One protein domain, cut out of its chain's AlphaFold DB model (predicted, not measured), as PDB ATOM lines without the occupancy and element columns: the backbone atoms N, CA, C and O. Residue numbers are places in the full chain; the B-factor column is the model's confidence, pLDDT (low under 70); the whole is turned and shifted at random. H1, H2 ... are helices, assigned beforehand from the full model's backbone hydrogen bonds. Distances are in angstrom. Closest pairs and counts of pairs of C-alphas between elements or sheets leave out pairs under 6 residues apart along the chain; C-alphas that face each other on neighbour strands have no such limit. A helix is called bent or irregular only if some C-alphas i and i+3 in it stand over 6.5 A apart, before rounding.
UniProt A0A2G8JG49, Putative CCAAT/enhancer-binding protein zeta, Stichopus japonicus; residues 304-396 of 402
ATOM      1  N   ARG A 304      -7.813 -28.187 -40.117       92.12
ATOM      2  CA  ARG A 304      -6.770 -28.710 -41.022       92.12
ATOM      3  C   ARG A 304      -5.350 -28.289 -40.612       92.12
ATOM      4  O   ARG A 304      -4.429 -29.101 -40.723       92.12
ATOM      5  N   TYR A 305      -5.153 -27.050 -40.160       92.69
ATOM      6  CA  TYR A 305      -3.846 -26.578 -39.693       92.69
ATOM      7  C   TYR A 305      -3.448 -27.193 -38.344       92.69
ATOM      8  O   TYR A 305      -2.285 -27.558 -38.183       92.69
ATOM      9  N   ALA A 306      -4.387 -27.387 -37.414       91.38
ATOM     10  CA  ALA A 306      -4.135 -28.087 -36.152       91.38
ATOM     11  C   ALA A 306      -3.719 -29.550 -36.389       91.38
ATOM     12  O   ALA A 306      -2.746 -30.032 -35.808       91.38
ATOM     13  N   ASP A 307      -4.398 -30.230 -37.311       93.31
ATOM     14  CA  ASP A 307      -4.117 -31.608 -37.713       93.31
ATOM     15  C   ASP A 307      -2.731 -31.757 -38.374       93.31
ATOM     16  O   ASP A 307      -2.027 -32.749 -38.165       93.31
ATOM     17  N   LEU A 308      -2.315 -30.757 -39.161       94.00
ATOM     18  CA  LEU A 308      -0.978 -30.678 -39.753       94.00
ATOM     19  C   LEU A 308       0.092 -30.399 -38.687       94.00
ATOM     20  O   LEU A 308       1.105 -31.094 -38.649       94.00
ATOM     21  N   ALA A 309      -0.145 -29.425 -37.805       93.50
ATOM     22  CA  ALA A 309       0.768 -29.072 -36.720       93.50
ATOM     23  C   ALA A 309       1.008 -30.257 -35.772       93.50
ATOM     24  O   ALA A 309       2.155 -30.545 -35.438       93.50
ATOM     25  N   LYS A 310      -0.044 -31.011 -35.424       92.38
ATOM     26  CA  LYS A 310       0.058 -32.238 -34.621       92.38
ATOM     27  C   LYS A 310       0.945 -33.291 -35.294       92.38
ATOM     28  O   LYS A 310       1.857 -33.804 -34.656       92.38
ATOM     29  N   LYS A 311       0.753 -33.548 -36.594       94.00
ATOM     30  CA  LYS A 311       1.566 -34.503 -37.377       94.00
ATOM     31  C   LYS A 311       3.025 -34.064 -37.548       94.00
ATOM     32  O   LYS A 311       3.892 -34.914 -37.735       94.00
ATOM     33  N   LEU A 312       3.312 -32.760 -37.521       93.56
ATOM     34  CA  LEU A 312       4.682 -32.234 -37.514       93.56
ATOM     35  C   LEU A 312       5.323 -32.379 -36.127       93.56
ATOM     36  O   LEU A 312       6.445 -32.866 -36.029       93.56
ATOM     37  N   TYR A 313       4.586 -32.053 -35.062       92.00
ATOM     38  CA  TYR A 313       5.028 -32.226 -33.678       92.00
ATOM     39  C   TYR A 313       5.325 -33.696 -33.333       92.00
ATOM     40  O   TYR A 313       6.393 -33.999 -32.810       92.00
ATOM     41  N   GLU A 314       4.438 -34.630 -33.691       91.75
ATOM     42  CA  GLU A 314       4.641 -36.074 -33.484       91.75
ATOM     43  C   GLU A 314       5.915 -36.584 -34.182       91.75
ATOM     44  O   GLU A 314       6.663 -37.382 -33.614       91.75
ATOM     45  N   LYS A 315       6.211 -36.081 -35.391       92.94
ATOM     46  CA  LYS A 315       7.461 -36.391 -36.098       92.94
ATOM     47  C   LYS A 315       8.678 -35.829 -35.370       92.94
ATOM     48  O   LYS A 315       9.623 -36.581 -35.165       92.94
ATOM     49  N   GLU A 316       8.636 -34.562 -34.964       90.81
ATOM     50  CA  GLU A 316       9.736 -33.877 -34.272       90.81
ATOM     51  C   GLU A 316      10.069 -34.527 -32.918       90.81
ATOM     52  O   GLU A 316      11.239 -34.735 -32.603       90.81
ATOM     53  N   VAL A 317       9.061 -34.951 -32.146       91.56
ATOM     54  CA  VAL A 317       9.264 -35.767 -30.932       91.56
ATOM     55  C   VAL A 317       9.925 -37.106 -31.283       91.56
ATOM     56  O   VAL A 317      10.910 -37.484 -30.655       91.56
ATOM     57  N   SER A 318       9.461 -37.790 -32.335       89.81
ATOM     58  CA  SER A 318      10.052 -39.067 -32.770       89.81
ATOM     59  C   SER A 318      11.461 -38.945 -33.372       89.81
ATOM     60  O   SER A 318      12.127 -39.963 -33.569       89.81
ATOM     61  N   ILE A 319      11.891 -37.733 -33.739       91.69
ATOM     62  CA  ILE A 319      13.276 -37.421 -34.101       91.69
ATOM     63  C   ILE A 319      14.054 -37.212 -32.805       91.69
ATOM     64  O   ILE A 319      14.989 -37.962 -32.556       91.69
ATOM     65  N   TYR A 320      13.607 -36.298 -31.937       89.81
ATOM     66  CA  TYR A 320      14.253 -35.997 -30.656       89.81
ATOM     67  C   TYR A 320      14.573 -37.245 -29.814       89.81
ATOM     68  O   TYR A 320      15.698 -37.396 -29.342       89.81
ATOM     69  N   GLU A 321      13.627 -38.182 -29.687       88.12
ATOM     70  CA  GLU A 321      13.845 -39.446 -28.969       88.12
ATOM     71  C   GLU A 321      14.989 -40.287 -29.570       88.12
ATOM     72  O   GLU A 321      15.746 -40.912 -28.828       88.12
ATOM     73  N   LYS A 322      15.157 -40.284 -30.900       89.25
ATOM     74  CA  LYS A 322      16.252 -40.987 -31.593       89.25
ATOM     75  C   LYS A 322      17.582 -40.256 -31.453       89.25
ATOM     76  O   LYS A 322      18.597 -40.921 -31.265       89.25
ATOM     77  N   GLU A 323      17.580 -38.925 -31.508       88.44
ATOM     78  CA  GLU A 323      18.792 -38.123 -31.311       88.44
ATOM     79  C   GLU A 323      19.354 -38.350 -29.898       88.44
ATOM     80  O   GLU A 323      20.514 -38.731 -29.762       88.44
ATOM     81  N   CYS A 324      18.516 -38.269 -28.854       86.38
ATOM     82  CA  CYS A 324      18.923 -38.580 -27.477       86.38
ATOM     83  C   CYS A 324      19.413 -40.025 -27.298       86.38
ATOM     84  O   CYS A 324      20.410 -40.252 -26.614       86.38
ATOM     85  N   LEU A 325      18.753 -41.009 -27.925       86.31
ATOM     86  CA  LEU A 325      19.193 -42.410 -27.887       86.31
ATOM     87  C   LEU A 325      20.496 -42.671 -28.662       86.31
ATOM     88  O   LEU A 325      21.118 -43.709 -28.437       86.31
ATOM     89  N   ARG A 326      20.916 -41.766 -29.554       88.19
ATOM     90  CA  ARG A 326      22.203 -41.833 -30.264       88.19
ATOM     91  C   ARG A 326      23.309 -41.089 -29.514       88.19
ATOM     92  O   ARG A 326      24.411 -41.611 -29.412       88.19
ATOM     93  N   GLU A 327      23.022 -39.889 -29.017       86.25
ATOM     94  CA  GLU A 327      24.007 -39.006 -28.376       86.25
ATOM     95  C   GLU A 327      24.339 -39.453 -26.949       86.25
ATOM     96  O   GLU A 327      25.510 -39.533 -26.590       86.25
ATOM     97  N   GLU A 328      23.332 -39.827 -26.152       87.06
ATOM     98  CA  GLU A 328      23.514 -40.207 -24.747       87.06
ATOM     99  C   GLU A 328      22.760 -41.498 -24.388       87.06
ATOM    100  O   GLU A 328      22.064 -41.573 -23.372       87.06
ATOM    101  N   LYS A 329      22.907 -42.553 -25.206       89.00
ATOM    102  CA  LYS A 329      22.196 -43.838 -25.038       89.00
ATOM    103  C   LYS A 329      22.129 -44.325 -23.582       89.00
ATOM    104  O   LYS A 329      21.048 -44.632 -23.085       89.00
ATOM    105  N   SER A 330      23.275 -44.351 -22.895       92.00
ATOM    106  CA  SER A 330      23.395 -44.791 -21.496       92.00
ATOM    107  C   SER A 330      22.559 -43.936 -20.532       92.00
ATOM    108  O   SER A 330      21.845 -44.471 -19.685       92.00
ATOM    109  N   HIS A 331      22.580 -42.609 -20.697       89.25
ATOM    110  CA  HIS A 331      21.802 -41.681 -19.878       89.25
ATOM    111  C   HIS A 331      20.298 -41.847 -20.136       89.25
ATOM    112  O   HIS A 331      19.524 -41.971 -19.188       89.25
ATOM    113  N   ALA A 332      19.883 -41.959 -21.402       89.88
ATOM    114  CA  ALA A 332      18.489 -42.180 -21.782       89.88
ATOM    115  C   ALA A 332      17.937 -43.535 -21.280       89.88
ATOM    116  O   ALA A 332      16.815 -43.604 -20.768       89.88
ATOM    117  N   GLU A 333      18.722 -44.614 -21.373       91.75
ATOM    118  CA  GLU A 333      18.363 -45.941 -20.853       91.75
ATOM    119  C   GLU A 333      18.323 -45.964 -19.314       91.75
ATOM    120  O   GLU A 333      17.387 -46.525 -18.729       91.75
ATOM    121  N   TRP A 334      19.262 -45.288 -18.645       93.25
ATOM    122  CA  TRP A 334      19.241 -45.094 -17.194       93.25
ATOM    123  C   TRP A 334      18.010 -44.299 -16.747       93.25
ATOM    124  O   TRP A 334      17.272 -44.761 -15.879       93.25
ATOM    125  N   MET A 335      17.716 -43.163 -17.384       93.56
ATOM    126  CA  MET A 335      16.570 -42.311 -17.054       93.56
ATOM    127  C   MET A 335      15.248 -43.077 -17.207       93.56
ATOM    128  O   MET A 335      14.420 -43.096 -16.296       93.56
ATOM    129  N   LYS A 336      15.085 -43.816 -18.313       92.06
ATOM    130  CA  LYS A 336      13.942 -44.714 -18.556       92.06
ATOM    131  C   LYS A 336      13.829 -45.820 -17.498       92.06
ATOM    132  O   LYS A 336      12.719 -46.192 -17.102       92.06
ATOM    133  N   THR A 337      14.958 -46.321 -17.001       95.12
ATOM    134  CA  THR A 337      15.006 -47.290 -15.897       95.12
ATOM    135  C   THR A 337      14.577 -46.643 -14.578       95.12
ATOM    136  O   THR A 337      13.698 -47.175 -13.904       95.12
ATOM    137  N   VAL A 338      15.084 -45.454 -14.236       96.31
ATOM    138  CA  VAL A 338      14.676 -44.714 -13.029       96.31
ATOM    139  C   VAL A 338      13.179 -44.391 -13.058       96.31
ATOM    140  O   VAL A 338      12.476 -44.723 -12.103       96.31
ATOM    141  N   VAL A 339      12.659 -43.846 -14.165       93.69
ATOM    142  CA  VAL A 339      11.231 -43.511 -14.343       93.69
ATOM    143  C   VAL A 339      10.320 -44.741 -14.205       93.69
ATOM    144  O   VAL A 339       9.208 -44.622 -13.687       93.69
ATOM    145  N   SER A 340      10.776 -45.940 -14.588       92.94
ATOM    146  CA  SER A 340       9.977 -47.174 -14.515       92.94
ATOM    147  C   SER A 340      10.141 -47.950 -13.197       92.94
ATOM    148  O   SER A 340       9.145 -48.235 -12.524       92.94
ATOM    149  N   SER A 341      11.365 -48.249 -12.755       92.50
ATOM    150  CA  SER A 341      11.649 -49.116 -11.596       92.50
ATOM    151  C   SER A 341      12.118 -48.375 -10.334       92.50
ATOM    152  O   SER A 341      11.852 -48.864  -9.238       92.50
ATOM    153  N   GLY A 342      12.692 -47.172 -10.460       92.75
ATOM    154  CA  GLY A 342      13.311 -46.400  -9.367       92.75
ATOM    155  C   GLY A 342      12.394 -45.995  -8.200       92.75
ATOM    156  O   GLY A 342      11.175 -46.219  -8.218       92.75
ATOM    157  N   VAL A 343      12.963 -45.381  -7.155       95.00
ATOM    158  CA  VAL A 343      12.184 -44.921  -5.993       95.00
ATOM    159  C   VAL A 343      11.323 -43.720  -6.396       95.00
ATOM    160  O   VAL A 343      11.650 -42.960  -7.299       95.00
ATOM    161  N   LEU A 344      10.194 -43.521  -5.712       93.56
ATOM    162  CA  LEU A 344       9.248 -42.427  -5.972       93.56
ATOM    163  C   LEU A 344       9.886 -41.018  -6.004       93.56
ATOM    164  O   LEU A 344       9.368 -40.151  -6.698       93.56
ATOM    165  N   ALA A 345      10.966 -40.774  -5.254       93.94
ATOM    166  CA  ALA A 345      11.679 -39.495  -5.302       93.94
ATOM    167  C   ALA A 345      12.486 -39.372  -6.604       93.94
ATOM    168  O   ALA A 345      12.274 -38.438  -7.369       93.94
ATOM    169  N   ASP A 346      13.326 -40.367  -6.885       95.50
ATOM    170  CA  ASP A 346      14.172 -40.474  -8.076       95.50
ATOM    171  C   ASP A 346      13.334 -40.416  -9.363       95.50
ATOM    172  O   ASP A 346      13.690 -39.720 -10.303       95.50
ATOM    173  N   LYS A 347      12.161 -41.067  -9.376       95.38
ATOM    174  CA  LYS A 347      11.166 -40.991 -10.458       95.38
ATOM    175  C   LYS A 347      10.694 -39.568 -10.734       95.38
ATOM    176  O   LYS A 347      10.615 -39.163 -11.886       95.38
ATOM    177  N   VAL A 348      10.370 -38.814  -9.683       95.50
ATOM    178  CA  VAL A 348       9.937 -37.415  -9.805       95.50
ATOM    179  C   VAL A 348      11.098 -36.519 -10.251       95.50
ATOM    180  O   VAL A 348      10.882 -35.629 -11.069       95.50
ATOM    181  N   ALA A 349      12.320 -36.780  -9.779       94.94
ATOM    182  CA  ALA A 349      13.519 -36.062 -10.209       94.94
ATOM    183  C   ALA A 349      13.860 -36.328 -11.687       94.94
ATOM    184  O   ALA A 349      14.072 -35.381 -12.435       94.94
ATOM    185  N   ALA A 350      13.832 -37.590 -12.128       95.12
ATOM    186  CA  ALA A 350      14.077 -37.992 -13.512       95.12
ATOM    187  C   ALA A 350      13.047 -37.391 -14.484       95.12
ATOM    188  O   ALA A 350      13.425 -36.792 -15.487       95.12
ATOM    189  N   LEU A 351      11.750 -37.458 -14.143       93.69
ATOM    190  CA  LEU A 351      10.696 -36.781 -14.909       93.69
ATOM    191  C   LEU A 351      10.939 -35.265 -14.994       93.69
ATOM    192  O   LEU A 351      10.737 -34.680 -16.052       93.69
ATOM    193  N   GLY A 352      11.383 -34.631 -13.903       93.69
ATOM    194  CA  GLY A 352      11.735 -33.208 -13.889       93.69
ATOM    195  C   GLY A 352      12.913 -32.874 -14.805       93.69
ATOM    196  O   GLY A 352      12.803 -31.960 -15.618       93.69
ATOM    197  N   MET A 353      13.996 -33.653 -14.735       92.94
ATOM    198  CA  MET A 353      15.215 -33.424 -15.518       92.94
ATOM    199  C   MET A 353      14.951 -33.534 -17.028       92.94
ATOM    200  O   MET A 353      15.308 -32.628 -17.777       92.94
ATOM    201  N   GLN A 354      14.182 -34.538 -17.466       91.25
ATOM    202  CA  GLN A 354      13.756 -34.653 -18.870       91.25
ATOM    203  C   GLN A 354      12.883 -33.466 -19.330       91.25
ATOM    204  O   GLN A 354      12.963 -33.034 -20.482       91.25
ATOM    205  N   ILE A 355      12.040 -32.910 -18.451       92.56
ATOM    206  CA  ILE A 355      11.251 -31.708 -18.773       92.56
ATOM    207  C   ILE A 355      12.161 -30.475 -18.901       92.56
ATOM    208  O   ILE A 355      11.934 -29.661 -19.790       92.56
ATOM    209  N   GLN A 356      13.211 -30.359 -18.084       91.94
ATOM    210  CA  GLN A 356      14.177 -29.252 -18.139       91.94
ATOM    211  C   GLN A 356      15.100 -29.318 -19.371       91.94
ATOM    212  O   GLN A 356      15.384 -28.290 -19.983       91.94
ATOM    213  N   GLU A 357      15.520 -30.514 -19.793       88.88
ATOM    214  CA  GLU A 357      16.374 -30.733 -20.976       88.88
ATOM    215  C   GLU A 357      15.713 -30.325 -22.307       88.88
ATOM    216  O   GLU A 357      16.388 -29.864 -23.234       88.88
ATOM    217  N   ALA A 358      14.398 -30.543 -22.443       88.81
ATOM    218  CA  ALA A 358      13.701 -30.420 -23.726       88.81
ATOM    219  C   ALA A 358      12.182 -30.171 -23.591       88.81
ATOM    220  O   ALA A 358      11.395 -30.934 -24.160       88.81
ATOM    221  N   PRO A 359      11.736 -29.096 -22.910       87.38
ATOM    222  CA  PRO A 359      10.348 -28.918 -22.456       87.38
ATOM    223  C   PRO A 359       9.285 -28.973 -23.562       87.38
ATOM    224  O   PRO A 359       8.138 -29.332 -23.305       87.38
ATOM    225  N   VAL A 360       9.660 -28.646 -24.804       88.19
ATOM    226  CA  VAL A 360       8.777 -28.746 -25.976       88.19
ATOM    227  C   VAL A 360       8.499 -30.202 -26.354       88.19
ATOM    228  O   VAL A 360       7.364 -30.531 -26.669       88.19
ATOM    229  N   HIS A 361       9.500 -31.083 -26.316       88.94
ATOM    230  CA  HIS A 361       9.391 -32.463 -26.810       88.94
ATOM    231  C   HIS A 361       8.911 -33.448 -25.722       88.94
ATOM    232  O   HIS A 361       8.527 -34.580 -26.018       88.94
ATOM    233  N   THR A 362       8.928 -33.030 -24.452       88.31
ATOM    234  CA  THR A 362       8.765 -33.896 -23.271       88.31
ATOM    235  C   THR A 362       7.426 -33.745 -22.544       88.31
ATOM    236  O   THR A 362       7.270 -34.230 -21.421       88.31
ATOM    237  N   LEU A 363       6.408 -33.175 -23.203       90.69
ATOM    238  CA  LEU A 363       5.044 -33.031 -22.660       90.69
ATOM    239  C   LEU A 363       4.468 -34.346 -22.096       90.69
ATOM    240  O   LEU A 363       3.789 -34.337 -21.073       90.69
ATOM    241  N   GLN A 364       4.810 -35.488 -22.698       91.31
ATOM    242  CA  GLN A 364       4.445 -36.828 -22.219       91.31
ATOM    243  C   GLN A 364       4.948 -37.152 -20.793       91.31
ATOM    244  O   GLN A 364       4.288 -37.891 -20.062       91.31
ATOM    245  N   TYR A 365       6.078 -36.589 -20.354       92.06
ATOM    246  CA  TYR A 365       6.581 -36.727 -18.980       92.06
ATOM    247  C   TYR A 365       5.900 -35.735 -18.023       92.06
ATOM    248  O   TYR A 365       5.586 -36.089 -16.883       92.06
ATOM    249  N   LEU A 366       5.562 -34.532 -18.504       92.94
ATOM    250  CA  LEU A 366       4.758 -33.558 -17.758       92.94
ATOM    251  C   LEU A 366       3.340 -34.091 -17.477       92.94
ATOM    252  O   LEU A 366       2.832 -33.941 -16.364       92.94
ATOM    253  N   GLU A 367       2.719 -34.783 -18.437       93.44
ATOM    254  CA  GLU A 367       1.431 -35.466 -18.246       93.44
ATOM    255  C   GLU A 367       1.509 -36.599 -17.213       93.44
ATOM    256  O   GLU A 367       0.609 -36.728 -16.376       93.44
ATOM    257  N   GLN A 368       2.592 -37.387 -17.211       93.88
ATOM    258  CA  GLN A 368       2.833 -38.419 -16.195       93.88
ATOM    259  C   GLN A 368       2.975 -37.808 -14.794       93.88
ATOM    260  O   GLN A 368       2.335 -38.277 -13.847       93.88
ATOM    261  N   LEU A 369       3.736 -36.719 -14.659       93.12
ATOM    262  CA  LEU A 369       3.906 -36.008 -13.392       93.12
ATOM    263  C   LEU A 369       2.580 -35.380 -12.913       93.12
ATOM    264  O   LEU A 369       2.214 -35.495 -11.740       93.12
ATOM    265  N   LEU A 370       1.783 -34.821 -13.828       94.56
ATOM    266  CA  LEU A 370       0.423 -34.342 -13.557       94.56
ATOM    267  C   LEU A 370      -0.519 -35.482 -13.123       94.56
ATOM    268  O   LEU A 370      -1.351 -35.297 -12.231       94.56
ATOM    269  N   ALA A 371      -0.394 -36.671 -13.718       94.81
ATOM    270  CA  ALA A 371      -1.147 -37.856 -13.316       94.81
ATOM    271  C   ALA A 371      -0.740 -38.344 -11.914       94.81
ATOM    272  O   ALA A 371      -1.612 -38.726 -11.134       94.81
ATOM    273  N   MET A 372       0.545 -38.265 -11.547       93.25
ATOM    274  CA  MET A 372       1.017 -38.523 -10.179       93.25
ATOM    275  C   MET A 372       0.439 -37.511  -9.179       93.25
ATOM    276  O   MET A 372      -0.091 -37.917  -8.144       93.25
ATOM    277  N   GLY A 373       0.420 -36.218  -9.525       92.12
ATOM    278  CA  GLY A 373      -0.225 -35.160  -8.735       92.12
ATOM    279  C   GLY A 373      -1.730 -35.376  -8.499       92.12
ATOM    280  O   GLY A 373      -2.257 -34.998  -7.455       92.12
ATOM    281  N   LYS A 374      -2.425 -36.039  -9.435       93.06
ATOM    282  CA  LYS A 374      -3.860 -36.379  -9.343       93.06
ATOM    283  C   LYS A 374      -4.163 -37.632  -8.499       93.06
ATOM    284  O   LYS A 374      -5.333 -37.887  -8.204       93.06
ATOM    285  N   LYS A 375      -3.167 -38.440  -8.109       91.12
ATOM    286  CA  LYS A 375      -3.390 -39.686  -7.346       91.12
ATOM    287  C   LYS A 375      -3.753 -39.420  -5.880       91.12
ATOM    288  O   LYS A 375      -3.336 -38.453  -5.256       91.12
ATOM    289  N   LYS A 376      -4.480 -40.364  -5.273       81.31
ATOM    290  CA  LYS A 376      -4.911 -40.302  -3.859       81.31
ATOM    291  C   LYS A 376      -3.767 -40.512  -2.843       81.31
ATOM    292  O   LYS A 376      -3.959 -40.309  -1.644       81.31
ATOM    293  N   GLY A 377      -2.584 -40.936  -3.293       91.06
ATOM    294  CA  GLY A 377      -1.420 -41.186  -2.442       91.06
ATOM    295  C   GLY A 377      -0.725 -39.892  -2.016       91.06
ATOM    296  O   GLY A 377       0.080 -39.360  -2.767       91.06
ATOM    297  N   ARG A 378      -0.975 -39.412  -0.786       92.69
ATOM    298  CA  ARG A 378      -0.463 -38.116  -0.277       92.69
ATOM    299  C   ARG A 378       1.044 -37.886  -0.498       92.69
ATOM    300  O   ARG A 378       1.430 -36.755  -0.761       92.69
ATOM    301  N   ARG A 379       1.889 -38.919  -0.379       93.19
ATOM    302  CA  ARG A 379       3.347 -38.797  -0.587       93.19
ATOM    303  C   ARG A 379       3.721 -38.627  -2.063       93.19
ATOM    304  O   ARG A 379       4.603 -37.839  -2.366       93.19
ATOM    305  N   GLU A 380       3.049 -39.351  -2.952       93.62
ATOM    306  CA  GLU A 380       3.258 -39.288  -4.404       93.62
ATOM    307  C   GLU A 380       2.720 -37.980  -4.978       93.62
ATOM    308  O   GLU A 380       3.462 -37.248  -5.623       93.62
ATOM    309  N   ALA A 381       1.474 -37.632  -4.646       95.56
ATOM    310  CA  ALA A 381       0.875 -36.369  -5.058       95.56
ATOM    311  C   ALA A 381       1.620 -35.156  -4.479       95.56
ATOM    312  O   ALA A 381       1.783 -34.166  -5.177       95.56
ATOM    313  N   GLY A 382       2.112 -35.237  -3.235       95.31
ATOM    314  CA  GLY A 382       2.926 -34.181  -2.625       95.31
ATOM    315  C   GLY A 382       4.224 -33.929  -3.392       95.31
ATOM    316  O   GLY A 382       4.439 -32.817  -3.857       95.31
ATOM    317  N   LEU A 383       5.039 -34.972  -3.600       95.50
ATOM    318  CA  LEU A 383       6.297 -34.859  -4.351       95.50
ATOM    319  C   LEU A 383       6.069 -34.386  -5.794       95.50
ATOM    320  O   LEU A 383       6.793 -33.516  -6.269       95.50
ATOM    321  N   ALA A 384       5.043 -34.906  -6.473       95.75
ATOM    322  CA  ALA A 384       4.712 -34.485  -7.831       95.75
ATOM    323  C   ALA A 384       4.239 -33.021  -7.901       95.75
ATOM    324  O   ALA A 384       4.627 -32.308  -8.818       95.75
ATOM    325  N   VAL A 385       3.444 -32.544  -6.936       95.25
ATOM    326  CA  VAL A 385       2.996 -31.139  -6.881       95.25
ATOM    327  C   VAL A 385       4.136 -30.189  -6.511       95.25
ATOM    328  O   VAL A 385       4.224 -29.116  -7.103       95.25
ATOM    329  N   ASP A 386       5.027 -30.572  -5.593       94.94
ATOM    330  CA  ASP A 386       6.213 -29.773  -5.258       94.94
ATOM    331  C   ASP A 386       7.160 -29.649  -6.474       94.94
ATOM    332  O   ASP A 386       7.632 -28.551  -6.767       94.94
ATOM    333  N   ALA A 387       7.362 -30.731  -7.239       94.50
ATOM    334  CA  ALA A 387       8.159 -30.716  -8.471       94.50
ATOM    335  C   ALA A 387       7.490 -29.939  -9.621       94.50
ATOM    336  O   ALA A 387       8.146 -29.127 -10.268       94.50
ATOM    337  N   LEU A 388       6.180 -30.111  -9.843       93.50
ATOM    338  CA  LEU A 388       5.419 -29.301 -10.808       93.50
ATOM    339  C   LEU A 388       5.499 -27.809 -10.471       93.50
ATOM    340  O   LEU A 388       5.629 -26.982 -11.365       93.50
ATOM    341  N   LYS A 389       5.444 -27.451  -9.183       93.25
ATOM    342  CA  LYS A 389       5.581 -26.061  -8.740       93.25
ATOM    343  C   LYS A 389       6.973 -25.497  -9.054       93.25
ATOM    344  O   LYS A 389       7.046 -24.350  -9.476       93.25
ATOM    345  N   HIS A 390       8.039 -26.269  -8.841       91.56
ATOM    346  CA  HIS A 390       9.413 -25.889  -9.195       91.56
ATOM    347  C   HIS A 390       9.528 -25.642 -10.711       91.56
ATOM    348  O   HIS A 390       9.746 -24.503 -11.120       91.56
ATOM    349  N   LEU A 391       9.189 -26.648 -11.530       91.75
ATOM    350  CA  LEU A 391       9.168 -26.562 -13.000       91.75
ATOM    351  C   LEU A 391       8.366 -25.358 -13.524       91.75
ATOM    352  O   LEU A 391       8.816 -24.641 -14.415       91.75
ATOM    353  N   PHE A 392       7.172 -25.105 -12.978       90.88
ATOM    354  CA  PHE A 392       6.341 -23.984 -13.424       90.88
ATOM    355  C   PHE A 392       6.841 -22.609 -12.968       90.88
ATOM    356  O   PHE A 392       6.519 -21.638 -13.639       90.88
ATOM    357  N   LEU A 393       7.572 -22.485 -11.857       88.88
ATOM    358  CA  LEU A 393       8.040 -21.182 -11.360       88.88
ATOM    359  C   LEU A 393       9.453 -20.812 -11.819       88.88
ATOM    360  O   LEU A 393       9.782 -19.629 -11.802       88.88
ATOM    361  N   GLU A 394      10.277 -21.797 -12.174       85.50
ATOM    362  CA  GLU A 394      11.699 -21.589 -12.471       85.50
ATOM    363  C   GLU A 394      12.030 -21.818 -13.956       85.50
ATOM    364  O   GLU A 394      12.815 -21.048 -14.508       85.50
ATOM    365  N   ASP A 395      11.374 -22.776 -14.631       82.44
ATOM    366  CA  ASP A 395      11.694 -23.148 -16.021       82.44
ATOM    367  C   ASP A 395      10.615 -22.746 -17.047       82.44
ATOM    368  O   ASP A 395      10.924 -22.204 -18.109       82.44
ATOM    369  N   LEU A 396       9.338 -23.043 -16.766       83.50
ATOM    370  CA  LEU A 396       8.276 -23.066 -17.788       83.50
ATOM    371  C   LEU A 396       7.429 -21.788 -17.882       83.50
ATOM    372  O   LEU A 396       6.865 -21.520 -18.944       83.50
TER     373      LEU A 396
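Overview. This is residues 304 to 396 of the 402 residues of the protein "Putative CCAAT/enhancer-binding protein zeta" of Stichopus japonicus (UniProt A0A2G8JG49). A long helix, H1, meets H2 at a corner, and H2 packs on H3 of a small three-helix bundle, H3, H4 and H5, which run up and down side by side; residues 304 to 312 of H1 stick out. The printed part has 93 residues with five named helices, H1 to H5 in chain order, and no named strand: all helix. It is only just compact, close to loose, with a radius of gyration of the C-alphas of 14.4 A and spans of 41 by 34 by 23 A.

Arrangement. H1, residues 304 to 327, and H2, residues 329 to 341, touch only at the corner by their link, and only just, with 3 pairs of C-alphas within 8 A; the closest are Leu 325 and Ala 332, 6.1 A. Their lines are about perpendicular at 72 degrees, only just beyond steep. H3, residues 344 to 357, is the hub. Residues 335 to 340 of H2 touch it, closest C-alphas Val 339 and Lys 347 at 4.6 A, a hairpin at a steep tilt of 39 degrees. H3 touches H4, residues 363 to 373, closest C-alphas Leu 351 and Tyr 365 at 5.8 A, a hairpin at a shallow tilt of 31 degrees. H3 touches H5, residues 378 to 396, the same way at 16 degrees, closest C-alphas Val 348 and Ala 384 at 6.3 A. H4 and H5 form a hairpin at a steep 40 degrees, closest C-alphas Gly 373 and Ala 381 at 4.0 A. H1 is apart from H3, H4 and H5. Every O i to N i+4 pair is within hydrogen-bond range in H2, H3 and H4; H1 has 19 of 20, H5 14 of 15.

Along the chain. H1 is 34.8 A long from C-alpha 304 at (-6.770, -28.710, -41.022); H5 is 24.7 A, ending at C-alpha 396 at (8.276, -23.066, -17.788), and only just irregular, C-alphas 393 and 396 being 6.7 A apart.

Size, cuts and confidence. The farthest C-alphas, Arg 304 and Val 343, are 43.0 A apart. The printed part has no cut, the four links are tight, and no printed residue is under 70 in pLDDT.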